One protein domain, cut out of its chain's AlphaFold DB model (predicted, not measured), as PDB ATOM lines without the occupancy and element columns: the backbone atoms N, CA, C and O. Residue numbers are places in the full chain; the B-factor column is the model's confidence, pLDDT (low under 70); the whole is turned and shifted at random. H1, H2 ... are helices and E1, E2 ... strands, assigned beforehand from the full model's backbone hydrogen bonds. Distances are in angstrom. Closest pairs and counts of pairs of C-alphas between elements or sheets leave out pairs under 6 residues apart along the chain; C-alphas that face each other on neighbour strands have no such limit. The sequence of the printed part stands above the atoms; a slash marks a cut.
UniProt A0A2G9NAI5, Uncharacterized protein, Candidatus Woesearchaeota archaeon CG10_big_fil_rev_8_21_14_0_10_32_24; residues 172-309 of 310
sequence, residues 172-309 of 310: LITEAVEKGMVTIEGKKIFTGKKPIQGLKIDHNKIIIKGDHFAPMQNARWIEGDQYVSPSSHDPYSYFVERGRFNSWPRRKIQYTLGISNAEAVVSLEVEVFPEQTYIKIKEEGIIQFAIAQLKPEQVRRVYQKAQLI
ATOM      1  N   LEU A 172     131.677 162.910 110.690       87.00
ATOM      2  CA  LEU A 172     132.245 161.847 109.873       87.00
ATOM      3  C   LEU A 172     131.163 161.303 108.932       87.00
ATOM      4  O   LEU A 172     130.016 161.135 109.340       87.00
ATOM      5  N   ILE A 173     131.488 161.037 107.666       87.38
ATOM      6  CA  ILE A 173     130.452 160.675 106.690       87.38
ATOM      7  C   ILE A 173     129.744 159.357 107.034       87.38
ATOM      8  O   ILE A 173     128.551 159.246 106.779       87.38
ATOM      9  N   THR A 174     130.434 158.392 107.655       83.69
ATOM     10  CA  THR A 174     129.818 157.154 108.167       83.69
ATOM     11  C   THR A 174     128.764 157.469 109.232       83.69
ATOM     12  O   THR A 174     127.623 157.038 109.119       83.69
ATOM     13  N   GLU A 175     129.103 158.326 110.192       83.38
ATOM     14  CA  GLU A 175     128.198 158.772 111.255       83.38
ATOM     15  C   GLU A 175     127.024 159.604 110.706       83.38
ATOM     16  O   GLU A 175     125.890 159.502 111.175       83.38
ATOM     17  N   ALA A 176     127.260 160.417 109.674       87.44
ATOM     18  CA  ALA A 176     126.206 161.180 109.013       87.44
ATOM     19  C   ALA A 176     125.188 160.278 108.299       87.44
ATOM     20  O   ALA A 176     124.005 160.620 108.246       87.44
ATOM     21  N   VAL A 177     125.634 159.138 107.758       85.25
ATOM     22  CA  VAL A 177     124.755 158.108 107.185       85.25
ATOM     23  C   VAL A 177     123.947 157.432 108.292       85.25
ATOM     24  O   VAL A 177     122.727 157.355 108.180       85.25
ATOM     25  N   GLU A 178     124.598 157.003 109.377       81.44
ATOM     26  CA  GLU A 178     123.939 156.355 110.526       81.44
ATOM     27  C   GLU A 178     122.855 157.239 111.151       81.44
ATOM     28  O   GLU A 178     121.760 156.775 111.462       81.44
ATOM     29  N   LYS A 179     123.128 158.542 111.281       83.94
ATOM     30  CA  LYS A 179     122.167 159.526 111.795       83.94
ATOM     31  C   LYS A 179     121.106 159.949 110.774       83.94
ATOM     32  O   LYS A 179     120.277 160.802 111.086       83.94
ATOM     33  N   GLY A 180     121.138 159.419 109.549       84.81
ATOM     34  CA  GLY A 180     120.202 159.768 108.476       84.81
ATOM     35  C   GLY A 180     120.339 161.203 107.950       84.81
ATOM     36  O   GLY A 180     119.434 161.700 107.281       84.81
ATOM     37  N   MET A 181     121.454 161.886 108.235       86.62
ATOM     38  CA  MET A 181     121.738 163.231 107.717       86.62
ATOM     39  C   MET A 181     122.071 163.200 106.223       86.62
ATOM     40  O   MET A 181     121.773 164.147 105.489       86.62
ATOM     41  N   VAL A 182     122.680 162.101 105.777       89.12
ATOM     42  CA  VAL A 182     122.884 161.788 104.365       89.12
ATOM     43  C   VAL A 182     122.321 160.414 104.038       89.12
ATOM     44  O   VAL A 182     122.362 159.494 104.850       89.12
ATOM     45  N   THR A 183     121.810 160.265 102.822       88.94
ATOM     46  CA  THR A 183     121.314 158.993 102.292       88.94
ATOM     47  C   THR A 183     122.132 158.574 101.081       88.94
ATOM     48  O   THR A 183     122.815 159.381 100.448       88.94
ATOM     49  N   ILE A 184     122.111 157.282 100.763       86.31
ATOM     50  CA  ILE A 184     122.916 156.722  99.680       86.31
ATOM     51  C   ILE A 184     122.009 155.973  98.721       86.31
ATOM     52  O   ILE A 184     121.318 155.033  99.112       86.31
ATOM     53  N   GLU A 185     122.090 156.329  97.444       87.12
ATOM     54  CA  GLU A 185     121.353 155.656  96.378       87.12
ATOM     55  C   GLU A 185     122.318 155.316  95.236       87.12
ATOM     56  O   GLU A 185     122.919 156.184  94.590       87.12
ATOM     57  N   GLY A 186     122.524 154.018  94.999       86.75
ATOM     58  CA  GLY A 186     123.506 153.539  94.025       86.75
ATOM     59  C   GLY A 186     124.932 153.959  94.398       86.75
ATOM     60  O   GLY A 186     125.436 153.547  95.437       86.75
ATOM     61  N   LYS A 187     125.587 154.754  93.540       89.25
ATOM     62  CA  LYS A 187     126.943 155.309  93.758       89.25
ATOM     63  C   LYS A 187     126.938 156.770  94.231       89.25
ATOM     64  O   LYS A 187     127.996 157.395  94.267       89.25
ATOM     65  N   LYS A 188     125.768 157.343  94.519       90.12
ATOM     66  CA  LYS A 188     125.604 158.757  94.876       90.12
ATOM     67  C   LYS A 188     125.210 158.897  96.342       90.12
ATOM     68  O   LYS A 188     124.526 158.034  96.885       90.12
ATOM     69  N   ILE A 189     125.629 160.005  96.939       90.25
ATOM     70  CA  ILE A 189     125.291 160.395  98.309       90.25
ATOM     71  C   ILE A 189     124.401 161.635  98.223       90.25
ATOM     72  O   ILE A 189     124.620 162.487  97.360       90.25
ATOM     73  N   PHE A 190     123.388 161.718  99.075       90.44
ATOM     74  CA  PHE A 190     122.349 162.737  99.044       90.44
ATOM     75  C   PHE A 190     122.213 163.410 100.405       90.44
ATOM     76  O   PHE A 190     122.294 162.759 101.440       90.44
ATOM     77  N   THR A 191     121.938 164.712 100.396       88.88
ATOM     78  CA  THR A 191     121.394 165.445 101.547       88.88
ATOM     79  C   THR A 191     119.909 165.682 101.290       88.88
ATOM     80  O   THR A 191     119.535 166.484 100.422       88.88
ATOM     81  N   GLY A 192     119.044 164.949 101.993       85.12
ATOM     82  CA  GLY A 192     117.618 164.904 101.670       85.12
ATOM     83  C   GLY A 192     117.392 164.374 100.248       85.12
ATOM     84  O   GLY A 192     117.771 163.253  99.937       85.12
ATOM     85  N   LYS A 193     116.793 165.185  99.366       84.12
ATOM     86  CA  LYS A 193     116.516 164.808  97.961       84.12
ATOM     87  C   LYS A 193     117.586 165.260  96.960       84.12
ATOM     88  O   LYS A 193     117.448 165.007  95.765       84.12
ATOM     89  N   LYS A 194     118.615 165.990  97.403       87.25
ATOM     90  CA  LYS A 194     119.631 166.569  96.512       87.25
ATOM     91  C   LYS A 194     120.913 165.739  96.562       87.25
ATOM     92  O   LYS A 194     121.414 165.517  97.663       87.25
ATOM     93  N   PRO A 195     121.459 165.299  95.414       89.81
ATOM     94  CA  PRO A 195     122.750 164.631  95.396       89.81
ATOM     95  C   PRO A 195     123.851 165.632  95.748       89.81
ATOM     96  O   PRO A 195     123.855 166.754  95.239       89.81
ATOM     97  N   ILE A 196     124.796 165.194  96.574       89.56
ATOM     98  CA  ILE A 196     126.010 165.943  96.891       89.56
ATOM     99  C   ILE A 196     126.872 165.991  95.630       89.56
ATOM    100  O   ILE A 196     127.252 164.953  95.074       89.56
ATOM    101  N   GLN A 197     127.165 167.190  95.137       86.19
ATOM    102  CA  GLN A 197     127.911 167.348  93.898       86.19
ATOM    103  C   GLN A 197     129.389 167.021  94.099       86.19
ATOM    104  O   GLN A 197     130.009 167.367  95.098       86.19
ATOM    105  N   GLY A 198     129.966 166.326  93.118       84.44
ATOM    106  CA  GLY A 198     131.368 165.922  93.167       84.44
ATOM    107  C   GLY A 198     131.658 164.740  94.093       84.44
ATOM    108  O   GLY A 198     132.782 164.254  94.071       84.44
ATOM    109  N   LEU A 199     130.670 164.219  94.824       91.00
ATOM    110  CA  LEU A 199     130.835 163.081  95.723       91.00
ATOM    111  C   LEU A 199     130.256 161.801  95.107       91.00
ATOM    112  O   LEU A 199     129.084 161.754  94.726       91.00
ATOM    113  N   LYS A 200     131.064 160.743  95.008       91.88
ATOM    114  CA  LYS A 200     130.590 159.418  94.581       91.88
ATOM    115  C   LYS A 200     131.306 158.292  95.311       91.88
ATOM    116  O   LYS A 200     132.444 158.442  95.740       91.88
ATOM    117  N   ILE A 201     130.650 157.144  95.363       87.00
ATOM    118  CA  ILE A 201     131.201 155.911  95.923       87.00
ATOM    119  C   ILE A 201     131.753 155.064  94.778       87.00
ATOM    120  O   ILE A 201     131.077 154.844  93.764       87.00
ATOM    121  N   ASP A 202     132.984 154.596  94.936       82.94
ATOM    122  CA  ASP A 202     133.658 153.708  93.996       82.94
ATOM    123  C   ASP A 202     134.355 152.583  94.756       82.94
ATOM    124  O   ASP A 202     135.293 152.817  95.514       82.94
ATOM    125  N   HIS A 203     133.869 151.357  94.556       78.19
ATOM    126  CA  HIS A 203     134.275 150.180  95.319       78.19
ATOM    127  C   HIS A 203     134.217 150.443  96.819       78.19
ATOM    128  O   HIS A 203     133.120 150.585  97.358       78.19
ATOM    129  N   ASN A 204     135.381 150.504  97.470       69.88
ATOM    130  CA  ASN A 204     135.481 150.740  98.892       69.88
ATOM    131  C   ASN A 204     135.902 152.161  99.283       69.88
ATOM    132  O   ASN A 204     136.249 152.400 100.436       69.88
ATOM    133  N   LYS A 205     135.889 153.095  98.335       82.69
ATOM    134  CA  LYS A 205     136.387 154.453  98.521       82.69
ATOM    135  C   LYS A 205     135.356 155.487  98.100       82.69
ATOM    136  O   LYS A 205     134.390 155.214  97.381       82.69
ATOM    137  N   ILE A 206     135.594 156.700  98.558       89.12
ATOM    138  CA  ILE A 206     134.856 157.894  98.198       89.12
ATOM    139  C   ILE A 206     135.733 158.709  97.263       89.12
ATOM    140  O   ILE A 206     136.885 159.012  97.564       89.12
ATOM    141  N   ILE A 207     135.170 159.072  96.119       92.75
ATOM    142  CA  ILE A 207     135.794 160.012  95.202       92.75
ATOM    143  C   ILE A 207     135.146 161.365  95.420       92.75
ATOM    144  O   ILE A 207     133.924 161.501  95.303       92.75
ATOM    145  N   ILE A 208     135.989 162.356  95.680       94.31
ATOM    146  CA  ILE A 208     135.595 163.736  95.920       94.31
ATOM    147  C   ILE A 208     136.210 164.586  94.820       94.31
ATOM    148  O   ILE A 208     137.428 164.670  94.683       94.31
ATOM    149  N   LYS A 209     135.352 165.219  94.029       94.00
ATOM    150  CA  LYS A 209     135.708 166.288  93.102       94.00
ATOM    151  C   LYS A 209     135.330 167.604  93.759       94.00
ATOM    152  O   LYS A 209     134.154 167.966  93.758       94.00
ATOM    153  N   GLY A 210     136.315 168.284  94.325       93.56
ATOM    154  CA  GLY A 210     136.090 169.484  95.119       93.56
ATOM    155  C   GLY A 210     137.026 170.622  94.746       93.56
ATOM    156  O   GLY A 210     138.049 170.421  94.089       93.56
ATOM    157  N   ASP A 211     136.649 171.810  95.193       93.19
ATOM    158  CA  ASP A 211     137.454 173.019  95.085       93.19
ATOM    159  C   ASP A 211     138.164 173.290  96.411       93.19
ATOM    160  O   ASP A 211     137.542 173.283  97.477       93.19
ATOM    161  N   HIS A 212     139.469 173.537  96.334       92.81
ATOM    162  CA  HIS A 212     140.311 173.948  97.448       92.81
ATOM    163  C   HIS A 212     140.673 175.428  97.297       92.81
ATOM    164  O   HIS A 212     141.226 175.837  96.274       92.81
ATOM    165  N   PHE A 213     140.356 176.227  98.315       91.50
ATOM    166  CA  PHE A 213     140.593 177.669  98.333       91.50
ATOM    167  C   PHE A 213     141.824 177.988  99.179       91.50
ATOM    168  O   PHE A 213     141.871 177.641 100.358       91.50
ATOM    169  N   ALA A 214     142.802 178.672  98.588       90.19
ATOM    170  CA  ALA A 214     144.103 178.918  99.206       90.19
ATOM    171  C   ALA A 214     144.703 180.271  98.769       90.19
ATOM    172  O   ALA A 214     144.214 180.888  97.815       90.19
ATOM    173  N   PRO A 215     145.768 180.754  99.435       90.12
ATOM    174  CA  PRO A 215     146.616 181.816  98.892       90.12
ATOM    175  C   PRO A 215     147.172 181.438  97.511       90.12
ATOM    176  O   PRO A 215     147.406 180.257  97.243       90.12
ATOM    177  N   MET A 216     147.442 182.424  96.649       90.56
ATOM    178  CA  MET A 216     147.904 182.170  95.273       90.56
ATOM    179  C   MET A 216     149.175 181.307  95.218       90.56
ATOM    180  O   MET A 216     149.292 180.413  94.383       90.56
ATOM    181  N   GLN A 217     150.122 181.550  96.124       88.19
ATOM    182  CA  GLN A 217     151.362 180.777  96.197       88.19
ATOM    183  C   GLN A 217     151.099 179.297  96.504       88.19
ATOM    184  O   GLN A 217     151.591 178.430  95.787       88.19
ATOM    185  N   ASN A 218     150.259 179.012  97.502       88.19
ATOM    186  CA  ASN A 218     149.903 177.643  97.874       88.19
ATOM    187  C   ASN A 218     149.140 176.943  96.745       88.19
ATOM    188  O   ASN A 218     149.405 175.782  96.458       88.19
ATOM    189  N   ALA A 219     148.237 177.651  96.063       88.88
ATOM    190  CA  ALA A 219     147.519 177.111  94.912       88.88
ATOM    191  C   ALA A 219     148.472 176.681  93.778       88.88
ATOM    192  O   ALA A 219     148.275 175.628  93.175       88.88
ATOM    193  N   ARG A 220     149.536 177.455  93.522       87.81
ATOM    194  CA  ARG A 220     150.576 177.092  92.543       87.81
ATOM    195  C   ARG A 220     151.422 175.900  92.986       87.81
ATOM    196  O   ARG A 220     151.789 175.091  92.141       87.81
ATOM    197  N   TRP A 221     151.718 175.780  94.279       86.56
ATOM    198  CA  TRP A 221     152.400 174.598  94.814       86.56
ATOM    199  C   TRP A 221     151.550 173.343  94.662       86.56
ATOM    200  O   TRP A 221     152.034 172.350  94.141       86.56
ATOM    201  N   ILE A 222     150.258 173.421  94.988       87.38
ATOM    202  CA  ILE A 222     149.319 172.312  94.783       87.38
ATOM    203  C   ILE A 222     149.262 171.903  93.304       87.38
ATOM    204  O   ILE A 222     149.191 170.716  93.002       87.38
ATOM    205  N   GLU A 223     149.296 172.860  92.372       84.25
ATOM    206  CA  GLU A 223     149.348 172.560  90.935       84.25
ATOM    207  C   GLU A 223     150.642 171.831  90.537       84.25
ATOM    208  O   GLU A 223     150.579 170.874  89.765       84.25
ATOM    209  N   GLY A 224     151.791 172.276  91.052       82.94
ATOM    210  CA  GLY A 224     153.101 171.691  90.751       82.94
ATOM    211  C   GLY A 224     153.290 170.298  91.348       82.94
ATOM    212  O   GLY A 224     153.676 169.374  90.637       82.94
ATOM    213  N   ASP A 225     152.951 170.145  92.626       81.56
ATOM    214  CA  ASP A 225     153.153 168.914  93.397       81.56
ATOM    215  C   ASP A 225     151.971 167.941  93.273       81.56
ATOM    216  O   ASP A 225     152.036 166.808  93.744       81.56
ATOM    217  N   GLN A 226     150.873 168.385  92.650       82.44
ATOM    218  CA  GLN A 226     149.609 167.654  92.535       82.44
ATOM    219  C   GLN A 226     149.059 167.184  93.887       82.44
ATOM    220  O   GLN A 226     148.430 166.133  93.982       82.44
ATOM    221  N   TYR A 227     149.274 167.974  94.942       84.25
ATOM    222  CA  TYR A 227     148.975 167.571  96.311       84.25
ATOM    223  C   TYR A 227     148.561 168.747  97.197       84.25
ATOM    224  O   TYR A 227     149.133 169.830  97.122       84.25
ATOM    225  N   VAL A 228     147.576 168.518  98.069       82.38
ATOM    226  CA  VAL A 228     147.202 169.444  99.146       82.38
ATOM    227  C   VAL A 228     147.738 168.885 100.452       82.38
ATOM    228  O   VAL A 228     147.212 167.900 100.964       82.38
ATOM    229  N   SER A 229     148.768 169.530 100.997       78.25
ATOM    230  CA  SER A 229     149.280 169.169 102.316       78.25
ATOM    231  C   SER A 229     148.358 169.707 103.409       78.25
ATOM    232  O   SER A 229     148.087 170.913 103.430       78.25
ATOM    233  N   PRO A 230     147.942 168.870 104.375       76.00
ATOM    234  CA  PRO A 230     147.445 169.362 105.649       76.00
ATOM    235  C   PRO A 230     148.474 170.289 106.307       76.00
ATOM    236  O   PRO A 230     149.684 170.161 106.085       76.00
ATOM    237  N   SER A 231     148.002 171.215 107.139       71.25
ATOM    238  CA  SER A 231     148.906 172.047 107.933       71.25
ATOM    239  C   SER A 231     149.459 171.254 109.122       71.25
ATOM    240  O   SER A 231     148.849 170.293 109.587       71.25
ATOM    241  N   SER A 232     150.587 171.687 109.687       68.88
ATOM    242  CA  SER A 232     151.151 171.046 110.885       68.88
ATOM    243  C   SER A 232     150.278 171.201 112.140       68.88
ATOM    244  O   SER A 232     150.466 170.472 113.109       68.88
ATOM    245  N   HIS A 233     149.339 172.152 112.137       71.56
ATOM    246  CA  HIS A 233     148.487 172.486 113.284       71.56
ATOM    247  C   HIS A 233     147.062 171.933 113.130       71.56
ATOM    248  O   HIS A 233     146.363 171.733 114.123       71.56
ATOM    249  N   ASP A 234     146.657 171.662 111.891       75.38
ATOM    250  CA  ASP A 234     145.341 171.169 111.513       75.38
ATOM    251  C   ASP A 234     145.499 170.052 110.467       75.38
ATOM    252  O   ASP A 234     145.842 170.350 109.315       75.38
ATOM    253  N   PRO A 235     145.295 168.772 110.846       79.88
ATOM    254  CA  PRO A 235     145.627 167.619 110.013       79.88
ATOM    255  C   PRO A 235     144.591 167.350 108.910       79.88
ATOM    256  O   PRO A 235     144.549 166.242 108.377       79.88
ATOM    257  N   TYR A 236     143.760 168.335 108.551       86.88
ATOM    258  CA  TYR A 236     142.726 168.201 107.529       86.88
ATOM    259  C   TYR A 236     143.028 169.050 106.300       86.88
ATOM    260  O   TYR A 236     143.517 170.176 106.386       86.88
ATOM    261  N   SER A 237     142.670 168.504 105.144       89.00
ATOM    262  CA  SER A 237     142.567 169.228 103.882       89.00
ATOM    263  C   SER A 237     141.102 169.537 103.602       89.00
ATOM    264  O   SER A 237     140.271 168.631 103.560       89.00
ATOM    265  N   TYR A 238     140.777 170.815 103.427       90.56
ATOM    266  CA  TYR A 238     139.396 171.269 103.265       90.56
ATOM    267  C   TYR A 238     139.039 171.472 101.798       90.56
ATOM    268  O   TYR A 238     139.806 172.060 101.038       90.56
ATOM    269  N   PHE A 239     137.844 171.035 101.424       92.50
ATOM    270  CA  PHE A 239     137.290 171.192 100.088       92.50
ATOM    271  C   PHE A 239     135.837 171.648 100.180       92.50
ATOM    272  O   PHE A 239     135.170 171.481 101.202       92.50
ATOM    273  N   VAL A 240     135.313 172.182  99.087       92.12
ATOM    274  CA  VAL A 240     133.873 172.386  98.899       92.12
ATOM    275  C   VAL A 240     133.413 171.732  97.608       92.12
ATOM    276  O   VAL A 240     134.231 171.417  96.742       92.12
ATOM    277  N   GLU A 241     132.105 171.519  97.477       89.56
ATOM    278  CA  GLU A 241     131.505 171.075  96.218       89.56
ATOM    279  C   GLU A 241     132.007 171.922  95.042       89.56
ATOM    280  O   GLU A 241     132.008 173.157  95.089       89.56
ATOM    281  N   ARG A 242     132.439 171.244  93.978       87.75
ATOM    282  CA  ARG A 242     133.026 171.907  92.817       87.75
ATOM    283  C   ARG A 242     132.052 172.902  92.186       87.75
ATOM    284  O   ARG A 242     130.912 172.562  91.884       87.75
ATOM    285  N   GLY A 243     132.530 174.116  91.938       84.44
ATOM    286  CA  GLY A 243     131.771 175.202  91.327       84.44
ATOM    287  C   GLY A 243     130.734 175.845  92.247       84.44
ATOM    288  O   GLY A 243     129.992 176.719  91.798       84.44
ATOM    289  N   ARG A 244     130.667 175.461  93.532       87.50
ATOM    290  CA  ARG A 244     129.636 175.951  94.460       87.50
ATOM    291  C   ARG A 244     129.673 177.461  94.672       87.50
ATOM    292  O   ARG A 244     128.632 178.077  94.892       87.50
ATOM    293  N   PHE A 245     130.864 178.044  94.597       88.62
ATOM    294  CA  PHE A 245     131.086 179.480  94.745       88.62
ATOM    295  C   PHE A 245     131.366 180.181  93.418       88.62
ATOM    296  O   PHE A 245     131.889 181.295  93.410       88.62
ATOM    297  N   ASN A 246     131.010 179.564  92.289       83.75
ATOM    298  CA  ASN A 246     131.130 180.230  91.000       83.75
ATOM    299  C   ASN A 246     130.363 181.558  91.034       83.75
ATOM    300  O   ASN A 246     129.183 181.604  91.386       83.75
ATOM    301  N   SER A 247     131.040 182.634  90.635       84.44
ATOM    302  CA  SER A 247     130.511 184.007  90.620       84.44
ATOM    303  C   SER A 247     130.265 184.638  91.997       84.44
ATOM    304  O   SER A 247     129.673 185.713  92.078       84.44
ATOM    305  N   TRP A 248     130.692 184.004  93.092       89.56
ATOM    306  CA  TRP A 248     130.641 184.645  94.402       89.56
ATOM    307  C   TRP A 248     131.810 185.620  94.568       89.56
ATOM    308  O   TRP A 248     132.933 185.264  94.218       89.56
ATOM    309  N   PRO A 249     131.590 186.801  95.172       90.19
ATOM    310  CA  PRO A 249     132.684 187.710  95.487       90.19
ATOM    311  C   PRO A 249     133.663 187.075  96.477       90.19
ATOM    312  O   PRO A 249     133.231 186.490  97.482       90.19
ATOM    313  N   ARG A 250     134.970 187.294  96.278       90.56
ATOM    314  CA  ARG A 250     136.036 186.832  97.187       90.56
ATOM    315  C   ARG A 250     135.720 187.021  98.675       90.56
ATOM    316  O   ARG A 250     135.833 186.070  99.442       90.56
ATOM    317  N   ARG A 251     135.262 188.209  99.093       89.81
ATOM    318  CA  ARG A 251     134.931 188.491 100.510       89.81
ATOM    319  C   ARG A 251     133.853 187.560 101.070       89.81
ATOM    320  O   ARG A 251     133.954 187.139 102.220       89.81
ATOM    321  N   LYS A 252     132.838 187.220 100.265       89.44
ATOM    322  CA  LYS A 252     131.763 186.308 100.677       89.44
ATOM    323  C   LYS A 252     132.310 184.895 100.862       89.44
ATOM    324  O   LYS A 252     132.023 184.270 101.874       89.44
ATOM    325  N   ILE A 253     133.156 184.432  99.941       88.38
ATOM    326  CA  ILE A 253     133.809 183.119 100.031       88.38
ATOM    327  C   ILE A 253     134.678 183.034 101.288       88.38
ATOM    328  O   ILE A 253     134.531 182.096 102.067       88.38
ATOM    329  N   GLN A 254     135.537 184.029 101.521       89.00
ATOM    330  CA  GLN A 254     136.418 184.080 102.691       89.00
ATOM    331  C   GLN A 254     135.630 184.038 104.005       89.00
ATOM    332  O   GLN A 254     135.964 183.255 104.891       89.00
ATOM    333  N   TYR A 255     134.553 184.823 104.107       86.62
ATOM    334  CA  TYR A 255     133.658 184.814 105.264       86.62
ATOM    335  C   TYR A 255     132.972 183.452 105.446       86.62
ATOM    336  O   TYR A 255     132.997 182.877 106.531       86.62
ATOM    337  N   THR A 256     132.405 182.893 104.373       85.31
ATOM    338  CA  THR A 256     131.716 181.598 104.413       85.31
ATOM    339  C   THR A 256     132.662 180.450 104.759       85.31
ATOM    340  O   THR A 256     132.248 179.523 105.456       85.31
ATOM    341  N   LEU A 257     133.912 180.483 104.299       82.62
ATOM    342  CA  LEU A 257     134.908 179.450 104.583       82.62
ATOM    343  C   LEU A 257     135.661 179.673 105.901       82.62
ATOM    344  O   LEU A 257     136.229 178.720 106.421       82.62
ATOM    345  N   GLY A 258     135.662 180.892 106.446       80.12
ATOM    346  CA  GLY A 258     136.516 181.261 107.577       80.12
ATOM    347  C   GLY A 258     138.002 181.361 107.207       80.12
ATOM    348  O   GLY A 258     138.855 181.209 108.074       80.12
ATOM    349  N   ILE A 259     138.323 181.597 105.929       80.94
ATOM    350  CA  ILE A 259     139.695 181.630 105.400       80.94
ATOM    351  C   ILE A 259     139.979 183.039 104.873       80.94
ATOM    352  O   ILE A 259     139.650 183.368 103.734       80.94
ATOM    353  N   SER A 260     140.583 183.894 105.700       83.31
ATOM    354  CA  SER A 260     140.794 185.319 105.390       83.31
ATOM    355  C   SER A 260     141.772 185.581 104.236       83.31
ATOM    356  O   SER A 260     141.729 186.642 103.617       83.31
ATOM    357  N   ASN A 261     142.632 184.617 103.911       86.75
ATOM    358  CA  ASN A 261     143.689 184.730 102.904       86.75
ATOM    359  C   ASN A 261     143.419 183.923 101.621       86.75
ATOM    360  O   ASN A 261     144.310 183.808 100.783       86.75
ATOM    361  N   ALA A 262     142.210 183.383 101.425       87.19
ATOM    362  CA  ALA A 262     141.870 182.704 100.175       87.19
ATOM    363  C   ALA A 262     141.905 183.699  98.998       87.19
ATOM    364  O   ALA A 262     141.227 184.731  99.033       87.19
ATOM    365  N   GLU A 263     142.712 183.397  97.982       91.19
ATOM    366  CA  GLU A 263     142.967 184.223  96.786       91.19
ATOM    367  C   GLU A 263     142.709 183.474  95.494       91.19
ATOM    368  O   GLU A 263     142.289 184.066  94.501       91.19
ATOM    369  N   ALA A 264     142.993 182.178  95.521       91.69
ATOM    370  CA  ALA A 264     142.901 181.305  94.386       91.69
ATOM    371  C   ALA A 264     142.119 180.044  94.736       91.69
ATOM    372  O   ALA A 264     141.985 179.664  95.903       91.69
ATOM    373  N   VAL A 265     141.624 179.395  93.692       92.44
ATOM    374  CA  VAL A 265     140.966 178.098  93.756       92.44
ATOM    375  C   VAL A 265     141.727 177.084  92.906       92.44
ATOM    376  O   VAL A 265     142.221 177.410  91.822       92.44
ATOM    377  N   VAL A 266     141.822 175.857  93.414       91.31
ATOM    378  CA  VAL A 266     142.332 174.685  92.696       91.31
ATOM    379  C   VAL A 266     141.287 173.581  92.782       91.31
ATOM    380  O   VAL A 266     140.838 173.235  93.874       91.31
ATOM    381  N   SER A 267     140.904 173.008  91.642       92.38
ATOM    382  CA  SER A 267     139.951 171.893  91.608       92.38
ATOM    383  C   SER A 267     140.682 170.558  91.541       92.38
ATOM    384  O   SER A 267     141.499 170.341  90.643       92.38
ATOM    385  N   LEU A 268     140.338 169.635  92.435       92.50
ATOM    386  CA  LEU A 268     141.027 168.355  92.618       92.50
ATOM    387  C   LEU A 268     140.040 167.184  92.591       92.50
ATOM    388  O   LEU A 268     138.879 167.325  92.978       92.50
ATOM    389  N   GLU A 269     140.504 166.023  92.128       93.94
ATOM    390  CA  GLU A 269     139.900 164.721  92.416       93.94
ATOM    391  C   GLU A 269     140.749 164.003  93.455       93.94
ATOM    392  O   GLU A 269     141.917 163.711  93.192       93.94
ATOM    393  N   VAL A 270     140.146 163.660  94.586       93.12
ATOM    394  CA  VAL A 270     140.772 162.806  95.596       93.12
ATOM    395  C   VAL A 270     139.972 161.523  95.773       93.12
ATOM    396  O   VAL A 270     138.754 161.501  95.584       93.12
ATOM    397  N   GLU A 271     140.671 160.450  96.110       91.12
ATOM    398  CA  GLU A 271     140.123 159.128  96.382       91.12
ATOM    399  C   GLU A 271     140.531 158.700  97.789       91.12
ATOM    400  O   GLU A 271     141.695 158.420  98.070       91.12
ATOM    401  N   VAL A 272     139.555 158.669  98.686       88.19
ATOM    402  CA  VAL A 272     139.780 158.568 100.129       88.19
ATOM    403  C   VAL A 272     138.832 157.557 100.749       88.19
ATOM    404  O   VAL A 272     137.817 157.186 100.154       88.19
ATOM    405  N   PHE A 273     139.148 157.095 101.953       83.75
ATOM    406  CA  PHE A 273     138.250 156.219 102.693       83.75
ATOM    407  C   PHE A 273     137.128 157.017 103.388       83.75
ATOM    408  O   PHE A 273     137.322 158.197 103.712       83.75
ATOM    409  N   PRO A 274     135.948 156.409 103.622       83.00
ATOM    410  CA  PRO A 274     134.882 157.028 104.411       83.00
ATOM    411  C   PRO A 274     135.349 157.567 105.772       83.00
ATOM    412  O   PRO A 274     134.965 158.667 106.155       83.00
ATOM    413  N   GLU A 275     136.248 156.864 106.455       76.62
ATOM    414  CA  GLU A 275     136.812 157.197 107.774       76.62
ATOM    415  C   GLU A 275     137.642 158.480 107.767       76.62
ATOM    416  O   GLU A 275     137.803 159.130 108.797       76.62
ATOM    417  N   GLN A 276     138.162 158.857 106.601       83.12
ATOM    418  CA  GLN A 276     138.931 160.083 106.425       83.12
ATOM    419  C   GLN A 276     138.045 161.269 106.038       83.12
ATOM    420  O   GLN A 276     138.523 162.402 106.027       83.12
ATOM    421  N   THR A 277     136.779 161.024 105.683       88.94
ATOM    422  CA  THR A 277     135.914 162.007 105.031       88.94
ATOM    423  C   THR A 277     134.893 162.567 106.004       88.94
ATOM    424  O   THR A 277     133.924 161.907 106.373       88.94
ATOM    425  N   TYR A 278     135.060 163.834 106.355       90.88
ATOM    426  CA  TYR A 278     134.102 164.577 107.158       90.88
ATOM    427  C   TYR A 278     133.294 165.509 106.268       90.88
ATOM    428  O   TYR A 278     133.833 166.125 105.347       90.88
ATOM    429  N   ILE A 279     132.009 165.647 106.573       91.00
ATOM    430  CA  ILE A 279     131.103 166.559 105.884       91.00
ATOM    431  C   ILE A 279     130.579 167.616 106.850       91.00
ATOM    432  O   ILE A 279     130.327 167.347 108.023       91.00
ATOM    433  N   LYS A 280     130.373 168.827 106.342       90.38
ATOM    434  CA  LYS A 280     129.646 169.889 107.036       90.38
ATOM    435  C   LYS A 280     128.600 170.462 106.099       90.38
ATOM    436  O   LYS A 280     128.929 170.941 105.015       90.38
ATOM    437  N   ILE A 281     127.344 170.412 106.533       87.19
ATOM    438  CA  ILE A 281     126.193 170.937 105.796       87.19
ATOM    439  C   ILE A 281     125.851 172.303 106.397       87.19
ATOM    440  O   ILE A 281     125.467 172.384 107.563       87.19
ATOM    441  N   LYS A 282     126.021 173.386 105.632       82.69
ATOM    442  CA  LYS A 282     125.616 174.742 106.055       82.69
ATOM    443  C   LYS A 282     124.180 175.064 105.629       82.69
ATOM    444  O   LYS A 282     123.659 174.440 104.710       82.69
ATOM    445  N   GLU A 283     123.578 176.080 106.252       70.94
ATOM    446  CA  GLU A 283     122.176 176.507 106.054       70.94
ATOM    447  C   GLU A 283     121.785 176.748 104.582       70.94
ATOM    448  O   GLU A 283     120.663 176.462 104.181       70.94
ATOM    449  N   GLU A 284     122.723 177.173 103.729       71.75
ATOM    450  CA  GLU A 284     122.481 177.375 102.290       71.75
ATOM    451  C   GLU A 284     122.608 176.085 101.444       71.75
ATOM    452  O   GLU A 284     122.652 176.128 100.210       71.75
ATOM    453  N   GLY A 285     122.721 174.917 102.081       76.06
ATOM    454  CA  GLY A 285     122.990 173.644 101.411       76.06
ATOM    455  C   GLY A 285     124.366 173.612 100.747       76.06
ATOM    456  O   GLY A 285     124.517 172.996  99.696       76.06
ATOM    457  N   ILE A 286     125.334 174.347 101.303       83.44
ATOM    458  CA  ILE A 286     126.749 174.249 100.933       83.44
ATOM    459  C   ILE A 286     127.322 173.061 101.684       83.44
ATOM    460  O   ILE A 286     127.239 173.021 102.917       83.44
ATOM    461  N   ILE A 287     127.936 172.142 100.946       89.25
ATOM    462  CA  ILE A 287     128.603 170.991 101.534       89.25
ATOM    463  C   ILE A 287     130.108 171.227 101.489       89.25
ATOM    464  O   ILE A 287     130.707 171.454 100.435       89.25
ATOM    465  N   GLN A 288     130.701 171.228 102.678       91.56
ATOM    466  CA  GLN A 288     132.143 171.286 102.865       91.56
ATOM    467  C   GLN A 288     132.643 169.890 103.212       91.56
ATOM    468  O   GLN A 288     131.988 169.162 103.960       91.56
ATOM    469  N   PHE A 289     133.814 169.550 102.696       92.31
ATOM    470  CA  PHE A 289     134.524 168.323 103.007       92.31
ATOM    471  C   PHE A 289     135.779 168.668 103.799       92.31
ATOM    472  O   PHE A 289     136.484 169.618 103.460       92.31
ATOM    473  N   ALA A 290     136.082 167.881 104.821       91.25
ATOM    474  CA  ALA A 290     137.382 167.892 105.469       91.25
ATOM    475  C   ALA A 290     137.967 166.484 105.397       91.25
ATOM    476  O   ALA A 290     137.323 165.519 105.807       91.25
ATOM    477  N   ILE A 291     139.168 166.377 104.834       90.12
ATOM    478  CA  ILE A 291     139.856 165.110 104.598       90.12
ATOM    479  C   ILE A 291     141.032 165.003 105.544       90.12
ATOM    480  O   ILE A 291     141.993 165.766 105.439       90.12
ATOM    481  N   ALA A 292     140.947 164.059 106.464       85.75
ATOM    482  CA  ALA A 292     141.988 163.829 107.444       85.75
ATOM    483  C   ALA A 292     143.218 163.173 106.811       85.75
ATOM    484  O   ALA A 292     143.096 162.155 106.125       85.75
ATOM    485  N   GLN A 293     144.393 163.745 107.084       81.38
ATOM    486  CA  GLN A 293     145.699 163.219 106.678       81.38
ATOM    487  C   GLN A 293     145.748 162.804 105.201       81.38
ATOM    488  O   GLN A 293     146.246 161.731 104.868       81.38
ATOM    489  N   LEU A 294     145.198 163.646 104.319       85.50
ATOM    490  CA  LEU A 294     145.241 163.408 102.879       85.50
ATOM    491  C   LEU A 294     146.689 163.141 102.449       85.50
ATOM    492  O   LEU A 294     147.567 163.956 102.737       85.50
ATOM    493  N   LYS A 295     146.932 162.021 101.765       82.75
ATOM    494  CA  LYS A 295     148.262 161.637 101.266       82.75
ATOM    495  C   LYS A 295     148.417 161.948  99.768       82.75
ATOM    496  O   LYS A 295     147.403 161.975  99.065       82.75
ATOM    497  N   PRO A 296     149.644 162.171  99.257       81.19
ATOM    498  CA  PRO A 296     149.877 162.464  97.838       81.19
ATOM    499  C   PRO A 296     149.258 161.438  96.886       81.19
ATOM    500  O   PRO A 296     148.572 161.806  95.937       81.19
ATOM    501  N   GLU A 297     149.394 160.147  97.189       79.56
ATOM    502  CA  GLU A 297     148.860 159.041  96.388       79.56
ATOM    503  C   GLU A 297     147.324 158.987  96.331       79.56
ATOM    504  O   GLU A 297     146.756 158.303  95.481       79.56
ATOM    505  N   GLN A 298     146.635 159.711  97.218       85.88
ATOM    506  CA  GLN A 298     145.174 159.806  97.237       85.88
ATOM    507  C   GLN A 298     144.650 160.910  96.312       85.88
ATOM    508  O   GLN A 298     143.443 160.980  96.064       85.88
ATOM    509  N   VAL A 299     145.519 161.771  95.774       89.31
ATOM    510  CA  VAL A 299     145.138 162.769  94.771       89.31
ATOM    511  C   VAL A 299     145.210 162.132  93.387       89.31
ATOM    512  O   VAL A 299     146.278 161.882  92.840       89.31
ATOM    513  N   ARG A 300     144.044 161.872  92.788       85.81
ATOM    514  CA  ARG A 300     143.955 161.258  91.456       85.81
ATOM    515  C   ARG A 300     144.287 162.243  90.342       85.81
ATOM    516  O   ARG A 300     144.825 161.847  89.310       85.81
ATOM    517  N   ARG A 301     143.844 163.499  90.476       86.62
ATOM    518  CA  ARG A 301     143.952 164.495  89.399       86.62
ATOM    519  C   ARG A 301     143.781 165.928  89.890       86.62
ATOM    520  O   ARG A 301     142.878 166.209  90.669       86.62
ATOM    521  N   VAL A 302     144.538 166.852  89.299       85.56
ATOM    522  CA  VAL A 302     144.261 168.299  89.328       85.56
ATOM    523  C   VAL A 302     143.502 168.684  88.050       85.56
ATOM    524  O   VAL A 302     143.965 168.414  86.941       85.56
ATOM    525  N   TYR A 303     142.302 169.255  88.173       80.69
ATOM    526  CA  TYR A 303     141.428 169.577  87.033       80.69
ATOM    527  C   TYR A 303     141.613 170.986  86.484       80.69
ATOM    528  O   TYR A 303     141.585 171.178  85.269       80.69
ATOM    529  N   GLN A 304     141.706 171.970  87.372       71.38
ATOM    530  CA  GLN A 304     141.860 173.377  87.024       71.38
ATOM    531  C   GLN A 304     143.109 173.900  87.715       71.38
ATOM    532  O   GLN A 304     143.296 173.684  88.911       71.38
ATOM    533  N   LYS A 305     143.946 174.565  86.916       75.69
ATOM    534  CA  LYS A 305     145.123 175.304  87.372       75.69
ATOM    535  C   LYS A 305     144.715 176.391  88.359       75.69
ATOM    536  O   LYS A 305     143.548 176.784  88.364       75.69
ATOM    537  N   ALA A 306     145.659 176.890  89.151       81.94
ATOM    538  CA  ALA A 306     145.379 177.948  90.117       81.94
ATOM    539  C   ALA A 306     144.703 179.156  89.435       81.94
ATOM    540  O   ALA A 306     145.291 179.807  88.568       81.94
ATOM    541  N   GLN A 307     143.458 179.446  89.819       84.06
ATOM    542  CA  GLN A 307     142.661 180.548  89.270       84.06
ATOM    543  C   GLN A 307     142.376 181.580  90.350       84.06
ATOM    544  O   GLN A 307     141.997 181.209  91.457       84.06
ATOM    545  N   LEU A 308     142.529 182.867  90.027       87.06
ATOM    546  CA  LEU A 308     142.118 183.949  90.922       87.06
ATOM    547  C   LEU A 308     140.609 183.898  91.159       87.06
ATOM    548  O   LEU A 308     139.826 183.713  90.228       87.06
ATOM    549  N   ILE A 309     140.221 184.102  92.412       86.50
ATOM    550  CA  ILE A 309     138.825 184.315  92.785       86.50
ATOM    551  C   ILE A 309     138.413 185.707  92.293       86.50
ATOM    552  O   ILE A 309     139.145 186.674  92.518       86.50
TER     553      ILE A 309
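This is residues 172 to 309 of the 310 residues of an uncharacterized protein of Candidatus Woesearchaeota archaeon CG10_big_fil_rev_8_21_14_0_10_32_24 (UniProt A0A2G9NAI5). One strongly twisted sheet forks at its long strand E4: E6 and E9 continue it on one side, while on the other it splits into two branches, E3 E2 E1 and E5 E8 E7. H1 sits between the ends of these branches, by E7, E2 and E1; H2 covers E6 and E9 at the far end of the domain, and H3 is beside E4 and E5. The printed part has 138 residues with three named helices and nine strands, in the order H1 E1 E2 E3 E4 H2 E5 H3 E6 E7 E8 E9; neighbour strands are antiparallel and the class is mixed. It is compact, with a radius of gyration of the C-alphas of 14.3 A, and spans 39 by 32 by 27 A.

Find C-alpha 205 at (136.387, 154.453, 98.521); E4 runs from there to residue 214, 25.7 A, and bends by 57 degrees at residue 209. Before it look for H1, residues 173 to 178, E1, 183 to 185, E2, 188 to 191, and E3, 194 to 202, which bends by 85 degrees at residue 198. After it come H2, residues 216 to 225, 14.4 A, E5, 236 to 241, 16.2 A, H3, 250 to 257, and E6, 264 to 272, 23.7 A. E7, 277 to 281, E8, 287 to 292, 16.3 A, and E9, 299 to 308, 21.7 A, follow; E9 ends at C-alpha 308, (142.118, 183.949, 90.922).

Start at E4, where N 210 and O 268 of E6 are 3.1 A apart. E4 lies on one side of E6 and the edge strand E9 on the other side, beside residues 264 to 270 of E6, with N 265 and O 307 at 2.9 A. On the other side of E4, look for E3 beside residues 205 to 209, with N 207 and O 200 at 2.8 A, and E5 beside 210 to 212, with N 211 and O 240 at 2.9 A. E1 E2 E3 E4 form a meander, each strand the antiparallel neighbour of the one before; N 183 and O 190 are 2.9 A apart, N 196 and O 189 2.8 A. From E5 go to E8, N 239 and O 289 at 2.8 A, then to E7 in a hairpin, N 280 and O 288 at 2.9 A. H1 is on the sheet at a height of 7.8 A, over none of its strands, but only just, with 2 C-alphas falling on E2; its closest C-alphas to E7 are those of Ile 173 and Tyr 278, 5.4 A. H2, on the same face, has a height of 8.3 A; it is over E6 and only just over E9, where 3 of its C-alphas fall, and the C-alphas of Ala 219 and Ala 306, the closest of H2 and E9, are 5.3 A apart. H3 is on the sheet at a height of 9.7 A, only just over none of its strands, with 2 C-alphas falling on E4 and 2 on E5. In H1, H2 and H3 every O i to N i+4 pair is within hydrogen-bond range.

The C-alphas farthest apart, those of Gly 180 and Gln 217, are 39.5 A apart. The printed part has no cut and no long link. Residues 204 and 232 are under 70 in pLDDT; the mean of the printed part is 86.0.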